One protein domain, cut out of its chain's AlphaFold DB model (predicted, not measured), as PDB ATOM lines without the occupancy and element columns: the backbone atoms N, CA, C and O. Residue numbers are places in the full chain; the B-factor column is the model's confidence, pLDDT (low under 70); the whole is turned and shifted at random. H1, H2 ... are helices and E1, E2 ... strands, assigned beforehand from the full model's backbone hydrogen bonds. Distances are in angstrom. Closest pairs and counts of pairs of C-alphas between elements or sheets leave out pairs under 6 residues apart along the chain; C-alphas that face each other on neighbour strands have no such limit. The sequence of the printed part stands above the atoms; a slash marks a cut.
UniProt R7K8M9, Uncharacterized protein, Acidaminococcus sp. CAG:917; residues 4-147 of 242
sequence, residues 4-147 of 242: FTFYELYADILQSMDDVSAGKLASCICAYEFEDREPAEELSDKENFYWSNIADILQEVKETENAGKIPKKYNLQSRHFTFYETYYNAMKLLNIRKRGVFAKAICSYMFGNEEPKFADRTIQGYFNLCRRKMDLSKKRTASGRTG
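Overview. This is residues 4 to 147 of the 242 residues of an uncharacterized protein of Acidaminococcus sp. CAG:917 (UniProt R7K8M9). Two helices, H2 and H7, cross at about right angles in the middle, with H1 and H6 packed on this crossing from either side and a small sheet of E1 and E2 beside it. H4 runs along the E1 side of the sheet and the long H8 along the E2 side; the last residues of H8, 142 to 147, stick out. The 144 printed residues hold eight named helices and two strands, in the order E1 H1 H2 H3 H4 H5 E2 H6 H7 H8; the class is mostly helix and the sheet is antiparallel. The whole is compact, with a radius of gyration of the C-alphas of 14.8 A and spans of 45 by 36 by 24 A.

Arrangement. E1, residues 4 to 7, is the antiparallel neighbour of E2, residues 80 to 84; N 6 and O 81 are 2.9 A apart and N 83 and O 4 2.9 A, within hydrogen-bond range. H1, residues 8 to 15, forms a helical hairpin with H2, residues 19 to 35; they touch closest at the C-alphas of Leu 14 and Ala 22, 4.9 A. H3, residues 45 to 52, only just touches H2, with 3 pairs of C-alphas within 8 A, the closest Leu 25 and Glu 47, 6.5 A. H3 and H4, residues 55 to 66, meet only through their link. The closest C-alphas of E1 and H4 are those of Phe 4 and Lys 62, 7.3 A. H5, residues 72 to 75, is near E1. H6, residues 85 to 92, and H7, residues 96 to 112, form another helical hairpin, closest at Met 91 and Arg 99, 5.2 A between C-alphas. H7 touches H2, about perpendicular at 80 degrees, with the C-alphas of Gly 23 and Gly 100 3.5 A apart. H8, residues 121 to 147, touches H7 at a shallow tilt of 25 degrees, the same way, closest at the C-alphas of Phe 102 and Ile 123, 6.5 A. H1 and H6 are apart. In H1, H2, H3, H4, H6 and H7 every O i to N i+4 pair is within hydrogen-bond range; in H8 21 of 23 are, and H5 is too short for such a pair.

Along the chain. E1 begins at C-alpha 4, (1.731, 9.627, -46.703). From first to last C-alpha H2 is 22.5 A long, H4 16.1 A, E2 12.6 A, H7 23.1 A and H8 38.3 A. H8 has a kink of 40 degrees near residue 130 and ends at C-alpha 147, (15.902, 28.719, -42.177).

Size, cuts and confidence. The two C-alphas farthest apart, those of Glu 41 and Gly 147, are 47.3 A apart. The printed part has no cut and no long link. Residues 40 to 41 and 142 to 147 have pLDDT under 70.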
ATOM      1  N   PHE A   4       2.369   9.438 -48.009       94.88
ATOM      2  CA  PHE A   4       1.731   9.627 -46.703       94.88
ATOM      3  C   PHE A   4       2.781   9.901 -45.619       94.88
ATOM      4  O   PHE A   4       3.991   9.714 -45.835       94.88
ATOM      5  N   THR A   5       2.342  10.363 -44.450       95.00
ATOM      6  CA  THR A   5       3.236  10.566 -43.303       95.00
ATOM      7  C   THR A   5       3.481   9.261 -42.544       95.00
ATOM      8  O   THR A   5       2.576   8.691 -41.944       95.00
ATOM      9  N   PHE A   6       4.737   8.813 -42.505       95.31
ATOM     10  CA  PHE A   6       5.142   7.599 -41.800       95.31
ATOM     11  C   PHE A   6       5.813   7.938 -40.472       95.31
ATOM     12  O   PHE A   6       6.843   8.619 -40.454       95.31
ATOM     13  N   TYR A   7       5.248   7.443 -39.371       95.56
ATOM     14  CA  TYR A   7       5.706   7.734 -38.012       95.56
ATOM     15  C   TYR A   7       6.693   6.693 -37.479       95.56
ATOM     16  O   TYR A   7       6.689   5.528 -37.872       95.56
ATOM     17  N   GLU A   8       7.521   7.121 -36.531       94.00
ATOM     18  CA  GLU A   8       8.492   6.281 -35.825       94.00
ATOM     19  C   GLU A   8       7.823   5.134 -35.067       94.00
ATOM     20  O   GLU A   8       8.364   4.038 -35.047       94.00
ATOM     21  N   LEU A   9       6.593   5.329 -34.576       94.25
ATOM     22  CA  LEU A   9       5.794   4.257 -33.972       94.25
ATOM     23  C   LEU A   9       5.693   3.027 -34.891       94.25
ATOM     24  O   LEU A   9       5.835   1.893 -34.441       94.25
ATOM     25  N   TYR A  10       5.473   3.244 -36.190       95.31
ATOM     26  CA  TYR A  10       5.387   2.151 -37.157       95.31
ATOM     27  C   TYR A  10       6.752   1.488 -37.343       95.31
ATOM     28  O   TYR A  10       6.838   0.267 -37.431       95.31
ATOM     29  N   ALA A  11       7.828   2.278 -37.364       95.31
ATOM     30  CA  ALA A  11       9.187   1.756 -37.434       95.31
ATOM     31  C   ALA A  11       9.533   0.887 -36.219       95.31
ATOM     32  O   ALA A  11      10.035  -0.217 -36.413       95.31
ATOM     33  N   ASP A  12       9.231   1.337 -35.002       94.19
ATOM     34  CA  ASP A  12       9.513   0.600 -33.766       94.19
ATOM     35  C   ASP A  12       8.823  -0.768 -33.763       94.19
ATOM     36  O   ASP A  12       9.449  -1.793 -33.475       94.19
ATOM     37  N   ILE A  13       7.552  -0.802 -34.181       94.94
ATOM     38  CA  ILE A  13       6.806  -2.051 -34.350       94.94
ATOM     39  C   ILE A  13       7.516  -2.944 -35.368       94.94
ATOM     40  O   ILE A  13       7.872  -4.074 -35.037       94.94
ATOM     41  N   LEU A  14       7.780  -2.444 -36.581       96.44
ATOM     42  CA  LEU A  14       8.396  -3.238 -37.647       96.44
ATOM     43  C   LEU A  14       9.777  -3.781 -37.258       96.44
ATOM     44  O   LEU A  14      10.094  -4.919 -37.596       96.44
ATOM     45  N   GLN A  15      10.590  -3.004 -36.539       95.25
ATOM     46  CA  GLN A  15      11.918  -3.424 -36.084       95.25
ATOM     47  C   GLN A  15      11.858  -4.511 -35.002       95.25
ATOM     48  O   GLN A  15      12.743  -5.362 -34.952       95.25
ATOM     49  N   SER A  16      10.806  -4.530 -34.177       92.81
ATOM     50  CA  SER A  16      10.612  -5.530 -33.112       92.81
ATOM     51  C   SER A  16      10.149  -6.915 -33.603       92.81
ATOM     52  O   SER A  16      10.077  -7.873 -32.827       92.81
ATOM     53  N   MET A  17       9.791  -7.034 -34.883       94.06
ATOM     54  CA  MET A  17       9.249  -8.255 -35.486       94.06
ATOM     55  C   MET A  17      10.309  -8.994 -36.303       94.06
ATOM     56  O   MET A  17      11.341  -8.428 -36.657       94.06
ATOM     57  N   ASP A  18      10.074 -10.256 -36.659       96.31
ATOM     58  CA  ASP A  18      10.887 -10.924 -37.678       96.31
ATOM     59  C   ASP A  18      10.587 -10.355 -39.078       96.31
ATOM     60  O   ASP A  18       9.618  -9.626 -39.294       96.31
ATOM     61  N   ASP A  19      11.441 -10.663 -40.051       96.75
ATOM     62  CA  ASP A  19      11.341 -10.079 -41.391       96.75
ATOM     63  C   ASP A  19      10.088 -10.511 -42.164       96.75
ATOM     64  O   ASP A  19       9.649  -9.795 -43.062       96.75
ATOM     65  N   VAL A  20       9.496 -11.667 -41.858       95.88
ATOM     66  CA  VAL A  20       8.255 -12.086 -42.523       95.88
ATOM     67  C   VAL A  20       7.099 -11.259 -41.983       95.88
ATOM     68  O   VAL A  20       6.377 -10.650 -42.775       95.88
ATOM     69  N   SER A  21       6.971 -11.164 -40.659       95.56
ATOM     70  CA  SER A  21       5.895 -10.386 -40.051       95.56
ATOM     71  C   SER A  21       6.016  -8.884 -40.284       95.56
ATOM     72  O   SER A  21       5.027  -8.230 -40.613       95.56
ATOM     73  N   ALA A  22       7.232  -8.336 -40.239       96.62
ATOM     74  CA  ALA A  22       7.472  -6.954 -40.643       96.62
ATOM     75  C   ALA A  22       7.087  -6.732 -42.116       96.62
ATOM     76  O   ALA A  22       6.493  -5.714 -42.462       96.62
ATOM     77  N   GLY A  23       7.380  -7.697 -42.994       96.00
ATOM     78  CA  GLY A  23       6.994  -7.641 -44.400       96.00
ATOM     79  C   GLY A  23       5.480  -7.635 -44.609       96.00
ATOM     80  O   GLY A  23       4.994  -6.868 -45.445       96.00
ATOM     81  N   LYS A  24       4.742  -8.452 -43.851       95.12
ATOM     82  CA  LYS A  24       3.272  -8.490 -43.860       95.12
ATOM     83  C   LYS A  24       2.687  -7.173 -43.376       95.12
ATOM     84  O   LYS A  24       2.001  -6.506 -44.146       95.12
ATOM     85  N   LEU A  25       3.040  -6.749 -42.163       95.38
ATOM     86  CA  LEU A  25       2.484  -5.539 -41.563       95.38
ATOM     87  C   LEU A  25       2.828  -4.283 -42.376       95.38
ATOM     88  O   LEU A  25       1.944  -3.476 -42.648       95.38
ATOM     89  N   ALA A  26       4.070  -4.141 -42.851       96.12
ATOM     90  CA  ALA A  26       4.445  -3.020 -43.714       96.12
ATOM     91  C   ALA A  26       3.666  -3.030 -45.040       96.12
ATOM     92  O   ALA A  26       3.291  -1.969 -45.541       96.12
ATOM     93  N   SER A  27       3.403  -4.217 -45.608       95.31
ATOM     94  CA  SER A  27       2.564  -4.342 -46.806       95.31
ATOM     95  C   SER A  27       1.117  -3.941 -46.523       95.31
ATOM     96  O   SER A  27       0.530  -3.279 -47.370       95.31
ATOM     97  N   CYS A  28       0.565  -4.292 -45.356       95.00
ATOM     98  CA  CYS A  28      -0.782  -3.897 -44.937       95.00
ATOM     99  C   CYS A  28      -0.902  -2.384 -44.751       95.00
ATOM    100  O   CYS A  28      -1.797  -1.791 -45.335       95.00
ATOM    101  N   ILE A  29       0.032  -1.749 -44.032       95.44
ATOM    102  CA  ILE A  29       0.061  -0.285 -43.873       95.44
ATOM    103  C   ILE A  29       0.090   0.391 -45.248       95.44
ATOM    104  O   ILE A  29      -0.723   1.261 -45.532       95.44
ATOM    105  N   CYS A  30       0.985  -0.041 -46.141       95.75
ATOM    106  CA  CYS A  30       1.087   0.570 -47.466       95.75
ATOM    107  C   CYS A  30      -0.143   0.304 -48.347       95.75
ATOM    108  O   CYS A  30      -0.554   1.192 -49.085       95.75
ATOM    109  N   ALA A  31      -0.721  -0.900 -48.297       94.50
ATOM    110  CA  ALA A  31      -1.932  -1.229 -49.049       94.50
ATOM    111  C   ALA A  31      -3.130  -0.412 -48.554       94.50
ATOM    112  O   ALA A  31      -3.908   0.083 -49.366       94.50
ATOM    113  N   TYR A  32      -3.233  -0.215 -47.240       94.94
ATOM    114  CA  TYR A  32      -4.234   0.656 -46.649       94.94
ATOM    115  C   TYR A  32      -4.055   2.088 -47.135       94.94
ATOM    116  O   TYR A  32      -4.994   2.656 -47.677       94.94
ATOM    117  N   GLU A  33      -2.853   2.657 -47.028       94.75
ATOM    118  CA  GLU A  33      -2.595   4.058 -47.379       94.75
ATOM    119  C   GLU A  33      -2.723   4.345 -48.884       94.75
ATOM    120  O   GLU A  33      -3.377   5.310 -49.285       94.75
ATOM    121  N   PHE A  34      -2.141   3.499 -49.738       94.56
ATOM    122  CA  PHE A  34      -2.060   3.755 -51.180       94.56
ATOM    123  C   PHE A  34      -3.189   3.139 -52.004       94.56
ATOM    124  O   PHE A  34      -3.507   3.673 -53.065       94.56
ATOM    125  N   GLU A  35      -3.757   2.017 -51.559       94.00
ATOM    126  CA  GLU A  35      -4.722   1.223 -52.335       94.00
ATOM    127  C   GLU A  35      -6.099   1.128 -51.649       94.00
ATOM    128  O   GLU A  35      -6.955   0.397 -52.140       94.00
ATOM    129  N   ASP A  36      -6.311   1.835 -50.527       91.31
ATOM    130  CA  ASP A  36      -7.551   1.813 -49.728       91.31
ATOM    131  C   ASP A  36      -7.985   0.389 -49.328       91.31
ATOM    132  O   ASP A  36      -9.171   0.090 -49.180       91.31
ATOM    133  N   ARG A  37      -7.011  -0.518 -49.164       89.38
ATOM    134  CA  ARG A  37      -7.255  -1.928 -48.851       89.38
ATOM    135  C   ARG A  37      -7.021  -2.204 -47.369       89.38
ATOM    136  O   ARG A  37      -5.904  -2.049 -46.879       89.38
ATOM    137  N   GLU A  38      -8.050  -2.685 -46.680       82.56
ATOM    138  CA  GLU A  38      -7.915  -3.193 -45.313       82.56
ATOM    139  C   GLU A  38      -7.052  -4.471 -45.254       82.56
ATOM    140  O   GLU A  38      -6.897  -5.167 -46.267       82.56
ATOM    141  N   PRO A  39      -6.450  -4.800 -44.095       78.56
ATOM    142  CA  PRO A  39      -5.694  -6.035 -43.958       78.56
ATOM    143  C   PRO A  39      -6.585  -7.244 -44.236       78.56
ATOM    144  O   PRO A  39      -7.667  -7.375 -43.672       78.56
ATOM    145  N   ALA A  40      -6.113  -8.142 -45.097       66.19
ATOM    146  CA  ALA A  40      -6.763  -9.428 -45.305       66.19
ATOM    147  C   ALA A  40      -6.630 -10.322 -44.055       66.19
ATOM    148  O   ALA A  40      -5.745 -10.109 -43.224       66.19
ATOM    149  N   GLU A  41      -7.438 -11.384 -43.986       60.03
ATOM    150  CA  GLU A  41      -7.491 -12.391 -42.904       60.03
ATOM    151  C   GLU A  41      -6.160 -13.149 -42.637       60.03
ATOM    152  O   GLU A  41      -6.098 -14.020 -41.777       60.03
ATOM    153  N   GLU A  42      -5.067 -12.832 -43.339       72.62
ATOM    154  CA  GLU A  42      -3.766 -13.520 -43.253       72.62
ATOM    155  C   GLU A  42      -2.807 -12.973 -42.170       72.62
ATOM    156  O   GLU A  42      -1.644 -13.414 -42.075       72.62
ATOM    157  N   LEU A  43      -3.253 -11.996 -41.376       83.69
ATOM    158  CA  LEU A  43      -2.504 -11.507 -40.220       83.69
ATOM    159  C   LEU A  43      -2.622 -12.492 -39.048       83.69
ATOM    160  O   LEU A  43      -3.708 -12.905 -38.654       83.69
ATOM    161  N   SER A  44      -1.482 -12.841 -38.465       87.69
ATOM    162  CA  SER A  44      -1.391 -13.559 -37.191       87.69
ATOM    163  C   SER A  44      -1.905 -12.706 -36.028       87.69
ATOM    164  O   SER A  44      -1.938 -11.480 -36.117       87.69
ATOM    165  N   ASP A  45      -2.203 -13.332 -34.887       89.81
ATOM    166  CA  ASP A  45      -2.656 -12.636 -33.672       89.81
ATOM    167  C   ASP A  45      -1.723 -11.491 -33.253       89.81
ATOM    168  O   ASP A  45      -2.174 -10.412 -32.872       89.81
ATOM    169  N   LYS A  46      -0.404 -11.694 -33.378       88.75
ATOM    170  CA  LYS A  46       0.599 -10.663 -33.077       88.75
ATOM    171  C   LYS A  46       0.517  -9.492 -34.057       88.75
ATOM    172  O   LYS A  46       0.603  -8.341 -33.639       88.75
ATOM    173  N   GLU A  47       0.368  -9.763 -35.350       90.75
ATOM    174  CA  GLU A  47       0.220  -8.717 -36.370       90.75
ATOM    175  C   GLU A  47      -1.101  -7.957 -36.203       90.75
ATOM    176  O   GLU A  47      -1.105  -6.729 -36.271       90.75
ATOM    177  N   ASN A  48      -2.187  -8.670 -35.897       91.19
ATOM    178  CA  ASN A  48      -3.497  -8.093 -35.600       91.19
ATOM    179  C   ASN A  48      -3.473  -7.209 -34.355       91.19
ATOM    180  O   ASN A  48      -4.085  -6.143 -34.354       91.19
ATOM    181  N   PHE A  49      -2.739  -7.610 -33.313       91.44
ATOM    182  CA  PHE A  49      -2.545  -6.781 -32.129       91.44
ATOM    183  C   PHE A  49      -1.888  -5.445 -32.483       91.44
ATOM    184  O   PHE A  49      -2.372  -4.398 -32.068       91.44
ATOM    185  N   TYR A  50      -0.812  -5.442 -33.274       92.75
ATOM    186  CA  TYR A  50      -0.196  -4.174 -33.667       92.75
ATOM    187  C   TYR A  50      -1.098  -3.352 -34.580       92.75
ATOM    188  O   TYR A  50      -1.206  -2.147 -34.378       92.75
ATOM    189  N   TRP A  51      -1.762  -3.996 -35.545       93.19
ATOM    190  CA  TRP A  51      -2.690  -3.326 -36.449       93.19
ATOM    191  C   TRP A  51      -3.806  -2.603 -35.688       93.19
ATOM    192  O   TRP A  51      -4.019  -1.412 -35.902       93.19
ATOM    193  N   SER A  52      -4.469  -3.281 -34.749       91.44
ATOM    194  CA  SER A  52      -5.578  -2.698 -33.982       91.44
ATOM    195  C   SER A  52      -5.166  -1.512 -33.106       91.44
ATOM    196  O   SER A  52      -6.009  -0.680 -32.790       91.44
ATOM    197  N   ASN A  53      -3.881  -1.401 -32.757       91.50
ATOM    198  CA  ASN A  53      -3.331  -0.279 -31.989       91.50
ATOM    199  C   ASN A  53      -2.869   0.906 -32.856       91.50
ATOM    200  O   ASN A  53      -2.496   1.939 -32.303       91.50
ATOM    201  N   ILE A  54      -2.820   0.756 -34.184       94.00
ATOM    202  CA  ILE A  54      -2.400   1.835 -35.094       94.00
ATOM    203  C   ILE A  54      -3.452   2.199 -36.142       94.00
ATOM    204  O   ILE A  54      -3.293   3.222 -36.804       94.00
ATOM    205  N   ALA A  55      -4.494   1.384 -36.327       93.44
ATOM    206  CA  ALA A  55      -5.507   1.575 -37.364       93.44
ATOM    207  C   ALA A  55      -6.266   2.905 -37.222       93.44
ATOM    208  O   ALA A  55      -6.495   3.586 -38.218       93.44
ATOM    209  N   ASP A  56      -6.590   3.309 -35.994       93.44
ATOM    210  CA  ASP A  56      -7.225   4.594 -35.684       93.44
ATOM    211  C   ASP A  56      -6.319   5.782 -36.044       93.44
ATOM    212  O   ASP A  56      -6.769   6.766 -36.632       93.44
ATOM    213  N   ILE A  57      -5.019   5.667 -35.753       93.50
ATOM    214  CA  ILE A  57      -4.018   6.674 -36.117       93.50
ATOM    215  C   ILE A  57      -3.890   6.767 -37.639       93.50
ATOM    216  O   ILE A  57      -3.890   7.875 -38.173       93.50
ATOM    217  N   LEU A  58      -3.774   5.626 -38.328       94.62
ATOM    218  CA  LEU A  58      -3.685   5.574 -39.791       94.62
ATOM    219  C   LEU A  58      -4.911   6.239 -40.419       94.62
ATOM    220  O   LEU A  58      -4.761   7.121 -41.258       94.62
ATOM    221  N   GLN A  59      -6.112   5.904 -39.947       95.12
ATOM    222  CA  GLN A  59      -7.347   6.503 -40.437       95.12
ATOM    223  C   GLN A  59      -7.379   8.029 -40.233       95.12
ATOM    224  O   GLN A  59      -7.570   8.768 -41.200       95.12
ATOM    225  N   GLU A  60      -7.148   8.522 -39.008       95.12
ATOM    226  CA  GLU A  60      -7.203   9.965 -38.698       95.12
ATOM    227  C   GLU A  60      -6.169  10.755 -39.523       95.12
ATOM    228  O   GLU A  60      -6.447  11.848 -40.036       95.12
ATOM    229  N   VAL A  61      -4.962  10.200 -39.674       94.88
ATOM    230  CA  VAL A  61      -3.887  10.806 -40.467       94.88
ATOM    231  C   VAL A  61      -4.260  10.829 -41.941       94.88
ATOM    232  O   VAL A  61      -4.204  11.897 -42.553       94.88
ATOM    233  N   LYS A  62      -4.694   9.697 -42.491       95.12
ATOM    234  CA  LYS A  62      -5.052   9.561 -43.900       95.12
ATOM    235  C   LYS A  62      -6.191  10.494 -44.295       95.12
ATOM    236  O   LYS A  62      -6.097  11.182 -45.311       95.12
ATOM    237  N   GLU A  63      -7.246  10.578 -43.487       95.19
ATOM    238  CA  GLU A  63      -8.359  11.513 -43.701       95.19
ATOM    239  C   GLU A  63      -7.882  12.973 -43.682       95.19
ATOM    240  O   GLU A  63      -8.262  13.779 -44.537       95.19
ATOM    241  N   THR A  64      -6.994  13.311 -42.742       94.50
ATOM    242  CA  THR A  64      -6.406  14.651 -42.646       94.50
ATOM    243  C   THR A  64      -5.574  14.991 -43.888       94.50
ATOM    244  O   THR A  64      -5.717  16.086 -44.440       94.50
ATOM    245  N   GLU A  65      -4.732  14.065 -44.348       94.12
ATOM    246  CA  GLU A  65      -3.883  14.241 -45.531       94.12
ATOM    247  C   GLU A  65      -4.708  14.304 -46.825       94.12
ATOM    248  O   GLU A  65      -4.464  15.174 -47.663       94.12
ATOM    249  N   ASN A  66      -5.749  13.474 -46.956       92.62
ATOM    250  CA  ASN A  66      -6.702  13.519 -48.069       92.62
ATOM    251  C   ASN A  66      -7.478  14.841 -48.128       92.62
ATOM    252  O   ASN A  66      -7.771  15.342 -49.213       92.62
ATOM    253  N   ALA A  67      -7.757  15.455 -46.976       93.38
ATOM    254  CA  ALA A  67      -8.329  16.798 -46.900       93.38
ATOM    255  C   ALA A  67      -7.316  17.920 -47.230       93.38
ATOM    256  O   ALA A  67      -7.634  19.101 -47.063       93.38
ATOM    257  N   GLY A  68      -6.088  17.581 -47.642       91.31
ATOM    258  CA  GLY A  68      -5.013  18.530 -47.942       91.31
ATOM    259  C   GLY A  68      -4.430  19.212 -46.701       91.31
ATOM    260  O   GLY A  68      -3.786  20.259 -46.809       91.31
ATOM    261  N   LYS A  69      -4.680  18.663 -45.507       93.50
ATOM    262  CA  LYS A  69      -4.229  19.220 -44.228       93.50
ATOM    263  C   LYS A  69      -3.019  18.451 -43.706       93.50
ATOM    264  O   LYS A  69      -2.748  17.319 -44.077       93.50
ATOM    265  N   ILE A  70      -2.286  19.094 -42.800       89.50
ATOM    266  CA  ILE A  70      -1.134  18.490 -42.125       89.50
ATOM    267  C   ILE A  70      -1.610  17.875 -40.799       89.50
ATOM    268  O   ILE A  70      -2.213  18.611 -40.005       89.50
ATOM    269  N   PRO A  71      -1.292  16.602 -40.497       91.19
ATOM    270  CA  PRO A  71      -1.649  15.921 -39.247       91.19
ATOM    271  C   PRO A  71      -0.819  16.438 -38.056       91.19
ATOM    272  O   PRO A  71       0.028  15.756 -37.484       91.19
ATOM    273  N   LYS A  72      -1.052  17.697 -37.657       88.88
ATOM    274  CA  LYS A  72      -0.244  18.414 -36.651       88.88
ATOM    275  C   LYS A  72      -0.153  17.677 -35.315       88.88
ATOM    276  O   LYS A  72       0.914  17.681 -34.714       88.88
ATOM    277  N   LYS A  73      -1.253  17.076 -34.851       88.44
ATOM    278  CA  LYS A  73      -1.325  16.334 -33.580       88.44
ATOM    279  C   LYS A  73      -0.221  15.277 -33.501       88.44
ATOM    280  O   LYS A  73       0.570  15.303 -32.563       88.44
ATOM    281  N   TYR A  74      -0.121  14.434 -34.524       89.19
ATOM    282  CA  TYR A  74       0.842  13.336 -34.592       89.19
ATOM    283  C   TYR A  74       2.241  13.808 -34.991       89.19
ATOM    284  O   TYR A  74       3.220  13.426 -34.349       89.19
ATOM    285  N   ASN A  75       2.349  14.733 -35.954       87.81
ATOM    286  CA  ASN A  75       3.637  15.296 -36.387       87.81
ATOM    287  C   ASN A  75       4.404  15.994 -35.254       87.81
ATOM    288  O   ASN A  75       5.626  16.112 -35.318       87.81
ATOM    289  N   LEU A  76       3.695  16.483 -34.233       81.50
ATOM    290  CA  LEU A  76       4.292  17.086 -33.042       81.50
ATOM    291  C   LEU A  76       4.720  16.058 -31.985       81.50
ATOM    292  O   LEU A  76       5.566  16.378 -31.154       81.50
ATOM    293  N   GLN A  77       4.120  14.868 -31.979       83.69
ATOM    294  CA  GLN A  77       4.319  13.853 -30.940       83.69
ATOM    295  C   GLN A  77       5.334  12.784 -31.338       83.69
ATOM    296  O   GLN A  77       5.984  12.218 -30.464       83.69
ATOM    297  N   SER A  78       5.478  12.514 -32.635       84.00
ATOM    298  CA  SER A  78       6.330  11.444 -33.139       84.00
ATOM    299  C   SER A  78       7.211  11.927 -34.285       84.00
ATOM    300  O   SER A  78       6.816  12.762 -35.113       84.00
ATOM    301  N   ARG A  79       8.437  11.396 -34.337       88.19
ATOM    302  CA  ARG A  79       9.302  11.577 -35.499       88.19
ATOM    303  C   ARG A  79       8.608  10.946 -36.698       88.19
ATOM    304  O   ARG A  79       7.971   9.906 -36.590       88.19
ATOM    305  N   HIS A  80       8.740  11.583 -37.848       93.25
ATOM    306  CA  HIS A  80       8.100  11.111 -39.062       93.25
ATOM    307  C   HIS A  80       8.913  11.488 -40.289       93.25
ATOM    308  O   HIS A  80       9.790  12.359 -40.247       93.25
ATOM    309  N   PHE A  81       8.602  10.834 -41.398       92.81
ATOM    310  CA  PHE A  81       9.079  11.215 -42.715       92.81
ATOM    311  C   PHE A  81       8.000  10.971 -43.768       92.81
ATOM    312  O   PHE A  81       7.036  10.244 -43.542       92.81
ATOM    313  N   THR A  82       8.172  11.579 -44.940       93.12
ATOM    314  CA  THR A  82       7.292  11.338 -46.084       93.12
ATOM    315  C   THR A  82       7.613   9.989 -46.718       93.12
ATOM    316  O   THR A  82       8.700   9.803 -47.281       93.12
ATOM    317  N   PHE A  83       6.666   9.063 -46.656       94.81
ATOM    318  CA  PHE A  83       6.763   7.764 -47.305       94.81
ATOM    319  C   PHE A  83       6.119   7.840 -48.682       94.81
ATOM    320  O   PHE A  83       4.953   8.192 -48.813       94.81
ATOM    321  N   TYR A  84       6.894   7.546 -49.722       94.81
ATOM    322  CA  TYR A  84       6.447   7.688 -51.106       94.81
ATOM    323  C   TYR A  84       5.962   6.352 -51.656       94.81
ATOM    324  O   TYR A  84       6.562   5.313 -51.380       94.81
ATOM    325  N   GLU A  85       4.969   6.395 -52.542       95.00
ATOM    326  CA  GLU A  85       4.429   5.219 -53.236       95.00
ATOM    327  C   GLU A  85       5.528   4.391 -53.925       95.00
ATOM    328  O   GLU A  85       5.501   3.163 -53.936       95.00
ATOM    329  N   THR A  86       6.582   5.046 -54.419       94.25
ATOM    330  CA  THR A  86       7.746   4.378 -55.024       94.25
ATOM    331  C   THR A  86       8.403   3.344 -54.107       94.25
ATOM    332  O   THR A  86       8.944   2.355 -54.594       94.25
ATOM    333  N   TYR A  87       8.357   3.550 -52.788       95.69
ATOM    334  CA  TYR A  87       8.906   2.606 -51.814       95.69
ATOM    335  C   TYR A  87       8.031   1.354 -51.742       95.69
ATOM    336  O   TYR A  87       8.540   0.234 -51.748       95.69
ATOM    337  N   TYR A  88       6.711   1.538 -51.763       96.31
ATOM    338  CA  TYR A  88       5.761   0.436 -51.799       96.31
ATOM    339  C   TYR A  88       5.810  -0.330 -53.127       96.31
ATOM    340  O   TYR A  88       5.803  -1.560 -53.140       96.31
ATOM    341  N   ASN A  89       5.974   0.372 -54.249       95.56
ATOM    342  CA  ASN A  89       6.178  -0.258 -55.552       95.56
ATOM    343  C   ASN A  89       7.432  -1.147 -55.559       95.56
ATOM    344  O   ASN A  89       7.374  -2.266 -56.062       95.56
ATOM    345  N   ALA A  90       8.526  -0.726 -54.914       95.75
ATOM    346  CA  ALA A  90       9.692  -1.587 -54.709       95.75
ATOM    347  C   ALA A  90       9.385  -2.804 -53.816       95.75
ATOM    348  O   ALA A  90       9.815  -3.915 -54.127       95.75
ATOM    349  N   MET A  91       8.604  -2.633 -52.742       96.38
ATOM    350  CA  MET A  91       8.173  -3.751 -51.893       96.38
ATOM    351  C   MET A  91       7.356  -4.785 -52.676       96.38
ATOM    352  O   MET A  91       7.589  -5.983 -52.515       96.38
ATOM    353  N   LYS A  92       6.446  -4.364 -53.564       95.69
ATOM    354  CA  LYS A  92       5.628  -5.284 -54.380       95.69
ATOM    355  C   LYS A  92       6.476  -6.234 -55.237       95.69
ATOM    356  O   LYS A  92       6.087  -7.386 -55.412       95.69
ATOM    357  N   LEU A  93       7.662  -5.797 -55.669       96.19
ATOM    358  CA  LEU A  93       8.627  -6.590 -56.449       96.19
ATOM    359  C   LEU A  93       9.454  -7.585 -55.611       96.19
ATOM    360  O   LEU A  93      10.249  -8.350 -56.158       96.19
ATOM    361  N   LEU A  94       9.313  -7.563 -54.286       95.69
ATOM    362  CA  LEU A  94      10.037  -8.421 -53.353       95.69
ATOM    363  C   LEU A  94       9.109  -9.492 -52.764       95.69
ATOM    364  O   LEU A  94       7.908  -9.276 -52.598       95.69
ATOM    365  N   ASN A  95       9.679 -10.641 -52.388       96.00
ATOM    366  CA  ASN A  95       8.963 -11.626 -51.573       96.00
ATOM    367  C   ASN A  95       8.774 -11.114 -50.134       96.00
ATOM    368  O   ASN A  95       9.478 -10.202 -49.700       96.00
ATOM    369  N   ILE A  96       7.855 -11.723 -49.383       94.94
ATOM    370  CA  ILE A  96       7.419 -11.201 -48.081       94.94
ATOM    371  C   ILE A  96       8.565 -10.979 -47.082       94.94
ATOM    372  O   ILE A  96       8.652  -9.918 -46.475       94.94
ATOM    373  N   ARG A  97       9.516 -11.917 -46.988       96.12
ATOM    374  CA  ARG A  97      10.689 -11.783 -46.113       96.12
ATOM    375  C   ARG A  97      11.563 -10.605 -46.543       96.12
ATOM    376  O   ARG A  97      11.960  -9.785 -45.722       96.12
ATOM    377  N   LYS A  98      11.851 -10.491 -47.843       97.19
ATOM    378  CA  LYS A  98      12.654  -9.384 -48.385       97.19
ATOM    379  C   LYS A  98      11.949  -8.033 -48.232       97.19
ATOM    380  O   LYS A  98      12.637  -7.036 -48.038       97.19
ATOM    381  N   ARG A  99      10.609  -7.991 -48.266       96.56
ATOM    382  CA  ARG A  99       9.831  -6.777 -47.953       96.56
ATOM    383  C   ARG A  99      10.098  -6.297 -46.534       96.56
ATOM    384  O   ARG A  99      10.319  -5.106 -46.360       96.56
ATOM    385  N   GLY A 100      10.128  -7.197 -45.550       96.75
ATOM    386  CA  GLY A 100      10.433  -6.820 -44.169       96.75
ATOM    387  C   GLY A 100      11.851  -6.294 -44.005       96.75
ATOM    388  O   GLY A 100      12.025  -5.212 -43.452       96.75
ATOM    389  N   VAL A 101      12.851  -6.980 -44.575       97.75
ATOM    390  CA  VAL A 101      14.246  -6.492 -44.590       97.75
ATOM    391  C   VAL A 101      14.333  -5.095 -45.212       97.75
ATOM    392  O   VAL A 101      14.984  -4.202 -44.674       97.75
ATOM    393  N   PHE A 102      13.654  -4.886 -46.340       97.75
ATOM    394  CA  PHE A 102      13.637  -3.609 -47.044       97.75
ATOM    395  C   PHE A 102      12.950  -2.497 -46.238       97.75
ATOM    396  O   PHE A 102      13.510  -1.411 -46.094       97.75
ATOM    397  N   ALA A 103      11.768  -2.765 -45.675       97.12
ATOM    398  CA  ALA A 103      11.014  -1.805 -44.872       97.12
ATOM    399  C   ALA A 103      11.778  -1.407 -43.600       97.12
ATOM    400  O   ALA A 103      11.912  -0.217 -43.308       97.12
ATOM    401  N   LYS A 104      12.362  -2.382 -42.891       97.25
ATOM    402  CA  LYS A 104      13.241  -2.130 -41.743       97.25
ATOM    403  C   LYS A 104      14.446  -1.285 -42.130       97.25
ATOM    404  O   LYS A 104      14.756  -0.317 -41.450       97.25
ATOM    405  N   ALA A 105      15.088  -1.578 -43.257       97.19
ATOM    406  CA  ALA A 105      16.224  -0.790 -43.717       97.19
ATOM    407  C   ALA A 105      15.851   0.669 -44.039       97.19
ATOM    408  O   ALA A 105      16.618   1.574 -43.714       97.19
ATOM    409  N   ILE A 106      14.672   0.921 -44.624       96.31
ATOM    410  CA  ILE A 106      14.138   2.285 -44.780       96.31
ATOM    411  C   ILE A 106      13.978   2.948 -43.408       96.31
ATOM    412  O   ILE A 106      14.420   4.081 -43.230       96.31
ATOM    413  N   CYS A 107      13.399   2.244 -42.433       94.94
ATOM    414  CA  CYS A 107      13.197   2.756 -41.079       94.94
ATOM    415  C   CYS A 107      14.526   3.093 -40.381       94.94
ATOM    416  O   CYS A 107      14.707   4.224 -39.933       94.94
ATOM    417  N   SER A 108      15.483   2.161 -40.354       93.81
ATOM    418  CA  SER A 108      16.834   2.366 -39.805       93.81
ATOM    419  C   SER A 108      17.556   3.527 -40.485       93.81
ATOM    420  O   SER A 108      18.194   4.349 -39.831       93.81
ATOM    421  N   TYR A 109      17.410   3.661 -41.803       94.50
ATOM    422  CA  TYR A 109      18.019   4.766 -42.524       94.50
ATOM    423  C   TYR A 109      17.361   6.108 -42.191       94.50
ATOM    424  O   TYR A 109      18.064   7.090 -41.941       94.50
ATOM    425  N   MET A 110      16.029   6.183 -42.185       93.25
ATOM    426  CA  MET A 110      15.294   7.434 -41.989       93.25
ATOM    427  C   MET A 110      15.302   7.914 -40.538       93.25
ATOM    428  O   MET A 110      15.461   9.113 -40.303       93.25
ATOM    429  N   PHE A 111      15.189   6.998 -39.576       89.25
ATOM    430  CA  PHE A 111      15.157   7.316 -38.150       89.25
ATOM    431  C   PHE A 111      16.509   7.107 -37.452       89.25
ATOM    432  O   PHE A 111      16.892   7.929 -36.624       89.25
ATOM    433  N   GLY A 112      17.269   6.071 -37.792       84.12
ATOM    434  CA  GLY A 112      18.565   5.780 -37.160       84.12
ATOM    435  C   GLY A 112      19.772   6.457 -37.819       84.12
ATOM    436  O   GLY A 112      20.834   6.529 -37.215       84.12
ATOM    437  N   ASN A 113      19.628   6.981 -39.045       85.69
ATOM    438  CA  ASN A 113      20.758   7.380 -39.907       85.69
ATOM    439  C   ASN A 113      21.770   6.252 -40.166       85.69
ATOM    440  O   ASN A 113      22.919   6.515 -40.518       85.69
ATOM    441  N   GLU A 114      21.336   5.003 -40.041       88.31
ATOM    442  CA  GLU A 114      22.166   3.837 -40.306       88.31
ATOM    443  C   GLU A 114      22.240   3.587 -41.810       88.31
ATOM    444  O   GLU A 114      21.214   3.597 -42.488       88.31
ATOM    445  N   GLU A 115      23.437   3.344 -42.346       88.50
ATOM    446  CA  GLU A 115      23.580   2.885 -43.729       88.50
ATOM    447  C   GLU A 115      23.337   1.372 -43.806       88.50
ATOM    448  O   GLU A 115      24.174   0.596 -43.328       88.50
ATOM    449  N   PRO A 116      22.225   0.914 -44.413       89.75
ATOM    450  CA  PRO A 116      21.913  -0.503 -44.436       89.75
ATOM    451  C   PRO A 116      22.879  -1.242 -45.360       89.75
ATOM    452  O   PRO A 116      23.120  -0.836 -46.500       89.75
ATOM    453  N   LYS A 117      23.406  -2.366 -44.878       89.12
ATOM    454  CA  LYS A 117      24.230  -3.281 -45.669       89.12
ATOM    455  C   LYS A 117      23.381  -4.479 -46.063       89.12
ATOM    456  O   LYS A 117      22.971  -5.259 -45.210       89.12
ATOM    457  N   PHE A 118      23.125  -4.628 -47.356       91.50
ATOM    458  CA  PHE A 118      22.342  -5.744 -47.876       91.50
ATOM    459  C   PHE A 118      23.264  -6.810 -48.461       91.50
ATOM    460  O   PHE A 118      24.127  -6.502 -49.280       91.50
ATOM    461  N   ALA A 119      23.041  -8.070 -48.088       89.00
ATOM    462  CA  ALA A 119      23.637  -9.205 -48.795       89.00
ATOM    463  C   ALA A 119      22.987  -9.409 -50.179       89.00
ATOM    464  O   ALA A 119      23.634  -9.832 -51.134       89.00
ATOM    465  N   ASP A 120      21.697  -9.085 -50.289       92.38
ATOM    466  CA  ASP A 120      20.914  -9.218 -51.513       92.38
ATOM    467  C   ASP A 120      21.051  -7.967 -52.400       92.38
ATOM    468  O   ASP A 120      20.614  -6.869 -52.037       92.38
ATOM    469  N   ARG A 121      21.635  -8.148 -53.591       93.44
ATOM    470  CA  ARG A 121      21.866  -7.063 -54.560       93.44
ATOM    471  C   ARG A 121      20.575  -6.453 -55.111       93.44
ATOM    472  O   ARG A 121      20.572  -5.276 -55.462       93.44
ATOM    473  N   THR A 122      19.484  -7.214 -55.176       92.94
ATOM    474  CA  THR A 122      18.183  -6.715 -55.639       92.94
ATOM    475  C   THR A 122      17.596  -5.748 -54.619       92.94
ATOM    476  O   THR A 122      17.195  -4.642 -54.982       92.94
ATOM    477  N   ILE A 123      17.622  -6.115 -53.331       94.81
ATOM    478  CA  ILE A 123      17.180  -5.221 -52.247       94.81
ATOM    479  C   ILE A 123      18.039  -3.953 -52.234       94.81
ATOM    480  O   ILE A 123      17.504  -2.846 -52.175       94.81
ATOM    481  N   GLN A 124      19.362  -4.103 -52.364       95.12
ATOM    482  CA  GLN A 124      20.282  -2.970 -52.434       95.12
ATOM    483  C   GLN A 124      19.965  -2.032 -53.605       95.12
ATOM    484  O   GLN A 124      19.941  -0.814 -53.431       95.12
ATOM    485  N   GLY A 125      19.706  -2.583 -54.795       94.12
ATOM    486  CA  GLY A 125      19.354  -1.810 -55.984       94.12
ATOM    487  C   GLY A 125      18.094  -0.974 -55.768       94.12
ATOM    488  O   GLY A 125      18.113   0.241 -55.972       94.12
ATOM    489  N   TYR A 126      17.024  -1.597 -55.270       95.12
ATOM    490  CA  TYR A 126      15.782  -0.891 -54.950       95.12
ATOM    491  C   TYR A 126      15.969   0.160 -53.856       95.12
ATOM    492  O   TYR A 126      15.430   1.265 -53.959       95.12
ATOM    493  N   PHE A 127      16.779  -0.140 -52.841       94.94
ATOM    494  CA  PHE A 127      17.049   0.800 -51.760       94.94
ATOM    495  C   PHE A 127      17.791   2.029 -52.276       94.94
ATOM    496  O   PHE A 127      17.391   3.150 -51.981       94.94
ATOM    497  N   ASN A 128      18.810   1.843 -53.115       93.12
ATOM    498  CA  ASN A 128      19.576   2.938 -53.708       93.12
ATOM    499  C   ASN A 128      18.713   3.859 -54.585       93.12
ATOM    500  O   ASN A 128      18.920   5.075 -54.591       93.12
ATOM    501  N   LEU A 129      17.725   3.307 -55.296       91.31
ATOM    502  CA  LEU A 129      16.759   4.104 -56.058       91.31
ATOM    503  C   LEU A 129      15.890   4.961 -55.130       91.31
ATOM    504  O   LEU A 129      15.730   6.162 -55.360       91.31
ATOM    505  N   CYS A 130      15.391   4.369 -54.044       91.81
ATOM    506  CA  CYS A 130      14.580   5.070 -53.050       91.81
ATOM    507  C   CYS A 130      15.398   6.098 -52.250       91.81
ATOM    508  O   CYS A 130      14.892   7.169 -51.905       91.81
ATOM    509  N   ARG A 131      16.686   5.815 -52.009       90.56
ATOM    510  CA  ARG A 131      17.604   6.631 -51.206       90.56
ATOM    511  C   ARG A 131      17.675   8.072 -51.688       90.56
ATOM    512  O   ARG A 131      17.675   8.971 -50.860       90.56
ATOM    513  N   ARG A 132      17.611   8.321 -52.999       86.00
ATOM    514  CA  ARG A 132      17.612   9.692 -53.540       86.00
ATOM    515  C   ARG A 132      16.469  10.548 -52.978       86.00
ATOM    516  O   ARG A 132      16.693  11.704 -52.626       86.00
ATOM    517  N   LYS A 133      15.254   9.994 -52.861       85.81
ATOM    518  CA  LYS A 133      14.103  10.702 -52.267       85.81
ATOM    519  C   LYS A 133      14.256  10.856 -50.753       85.81
ATOM    520  O   LYS A 133      13.941  11.915 -50.212       85.81
ATOM    521  N   MET A 134      14.799   9.840 -50.088       89.94
ATOM    522  CA  MET A 134      15.097   9.882 -48.656       89.94
ATOM    523  C   MET A 134      16.138  10.964 -48.310       89.94
ATOM    524  O   MET A 134      15.908  11.773 -47.412       89.94
ATOM    525  N   ASP A 135      17.226  11.060 -49.077       87.88
ATOM    526  CA  ASP A 135      18.261  12.094 -48.949       87.88
ATOM    527  C   ASP A 135      17.683  13.504 -49.124       87.88
ATOM    528  O   ASP A 135      17.987  14.415 -48.350       87.88
ATOM    529  N   LEU A 136      16.810  13.697 -50.120       82.19
ATOM    530  CA  LEU A 136      16.104  14.966 -50.318       82.19
ATOM    531  C   LEU A 136      15.207  15.307 -49.122       82.19
ATOM    532  O   LEU A 136      15.191  16.459 -48.686       82.19
ATOM    533  N   SER A 137      14.502  14.318 -48.566       79.31
ATOM    534  CA  SER A 137      13.692  14.497 -47.357       79.31
ATOM    535  C   SER A 137      14.554  14.942 -46.173       79.31
ATOM    536  O   SER A 137      14.225  15.929 -45.517       79.31
ATOM    537  N   LYS A 138      15.701  14.289 -45.941       81.75
ATOM    538  CA  LYS A 138      16.645  14.664 -44.873       81.75
ATOM    539  C   LYS A 138      17.190  16.082 -45.058       81.75
ATOM    540  O   LYS A 138      17.214  16.860 -44.103       81.75
ATOM    541  N   LYS A 139      17.573  16.449 -46.287       79.75
ATOM    542  CA  LYS A 139      18.049  17.802 -46.619       79.75
ATOM    543  C   LYS A 139      16.984  18.862 -46.353       79.75
ATOM    544  O   LYS A 139      17.296  19.867 -45.728       79.75
ATOM    545  N   ARG A 140      15.730  18.636 -46.763       70.56
ATOM    546  CA  ARG A 140      14.622  19.575 -46.506       70.56
ATOM    547  C   ARG A 140      14.401  19.799 -45.013       70.56
ATOM    548  O   ARG A 140      14.270  20.947 -44.597       70.56
ATOM    549  N   THR A 141      14.436  18.740 -44.205       70.12
ATOM    550  CA  THR A 141      14.332  18.855 -42.742       70.12
ATOM    551  C   THR A 141      15.493  19.660 -42.154       70.12
ATOM    552  O   THR A 141      15.273  20.567 -41.349       70.12
ATOM    553  N   ALA A 142      16.728  19.396 -42.594       60.81
ATOM    554  CA  ALA A 142      17.905  20.142 -42.152       60.81
ATOM    555  C   ALA A 142      17.844  21.628 -42.558       60.81
ATOM    556  O   ALA A 142      18.070  22.505 -41.726       60.81
ATOM    557  N   SER A 143      17.475  21.930 -43.806       53.97
ATOM    558  CA  SER A 143      17.329  23.303 -44.303       53.97
ATOM    559  C   SER A 143      16.177  24.050 -43.630       53.97
ATOM    560  O   SER A 143      16.327  25.230 -43.326       53.97
ATOM    561  N   GLY A 144      15.057  23.382 -43.337       57.62
ATOM    562  CA  GLY A 144      13.952  23.960 -42.568       57.62
ATOM    563  C   GLY A 144      14.379  24.351 -41.152       57.62
ATOM    564  O   GLY A 144      14.028  25.433 -40.674       57.62
ATOM    565  N   ARG A 145      15.222  23.526 -40.511       58.03
ATOM    566  CA  ARG A 145      15.849  23.856 -39.222       58.03
ATOM    567  C   ARG A 145      16.731  25.103 -39.341       58.03
ATOM    568  O   ARG A 145      16.581  26.023 -38.541       58.03
ATOM    569  N   THR A 146      17.585  25.183 -40.360       53.19
ATOM    570  CA  THR A 146      18.484  26.333 -40.575       53.19
ATOM    571  C   THR A 146      17.728  27.623 -40.918       53.19
ATOM    572  O   THR A 146      18.017  28.674 -40.346       53.19
ATOM    573  N   GLY A 147      16.716  27.560 -41.787       41.09
ATOM    574  CA  GLY A 147      15.902  28.719 -42.177       41.09
ATOM    575  C   GLY A 147      15.052  29.272 -41.028       41.09
ATOM    576  O   GLY A 147      14.910  30.487 -40.888       41.09
TER     577      GLY A 147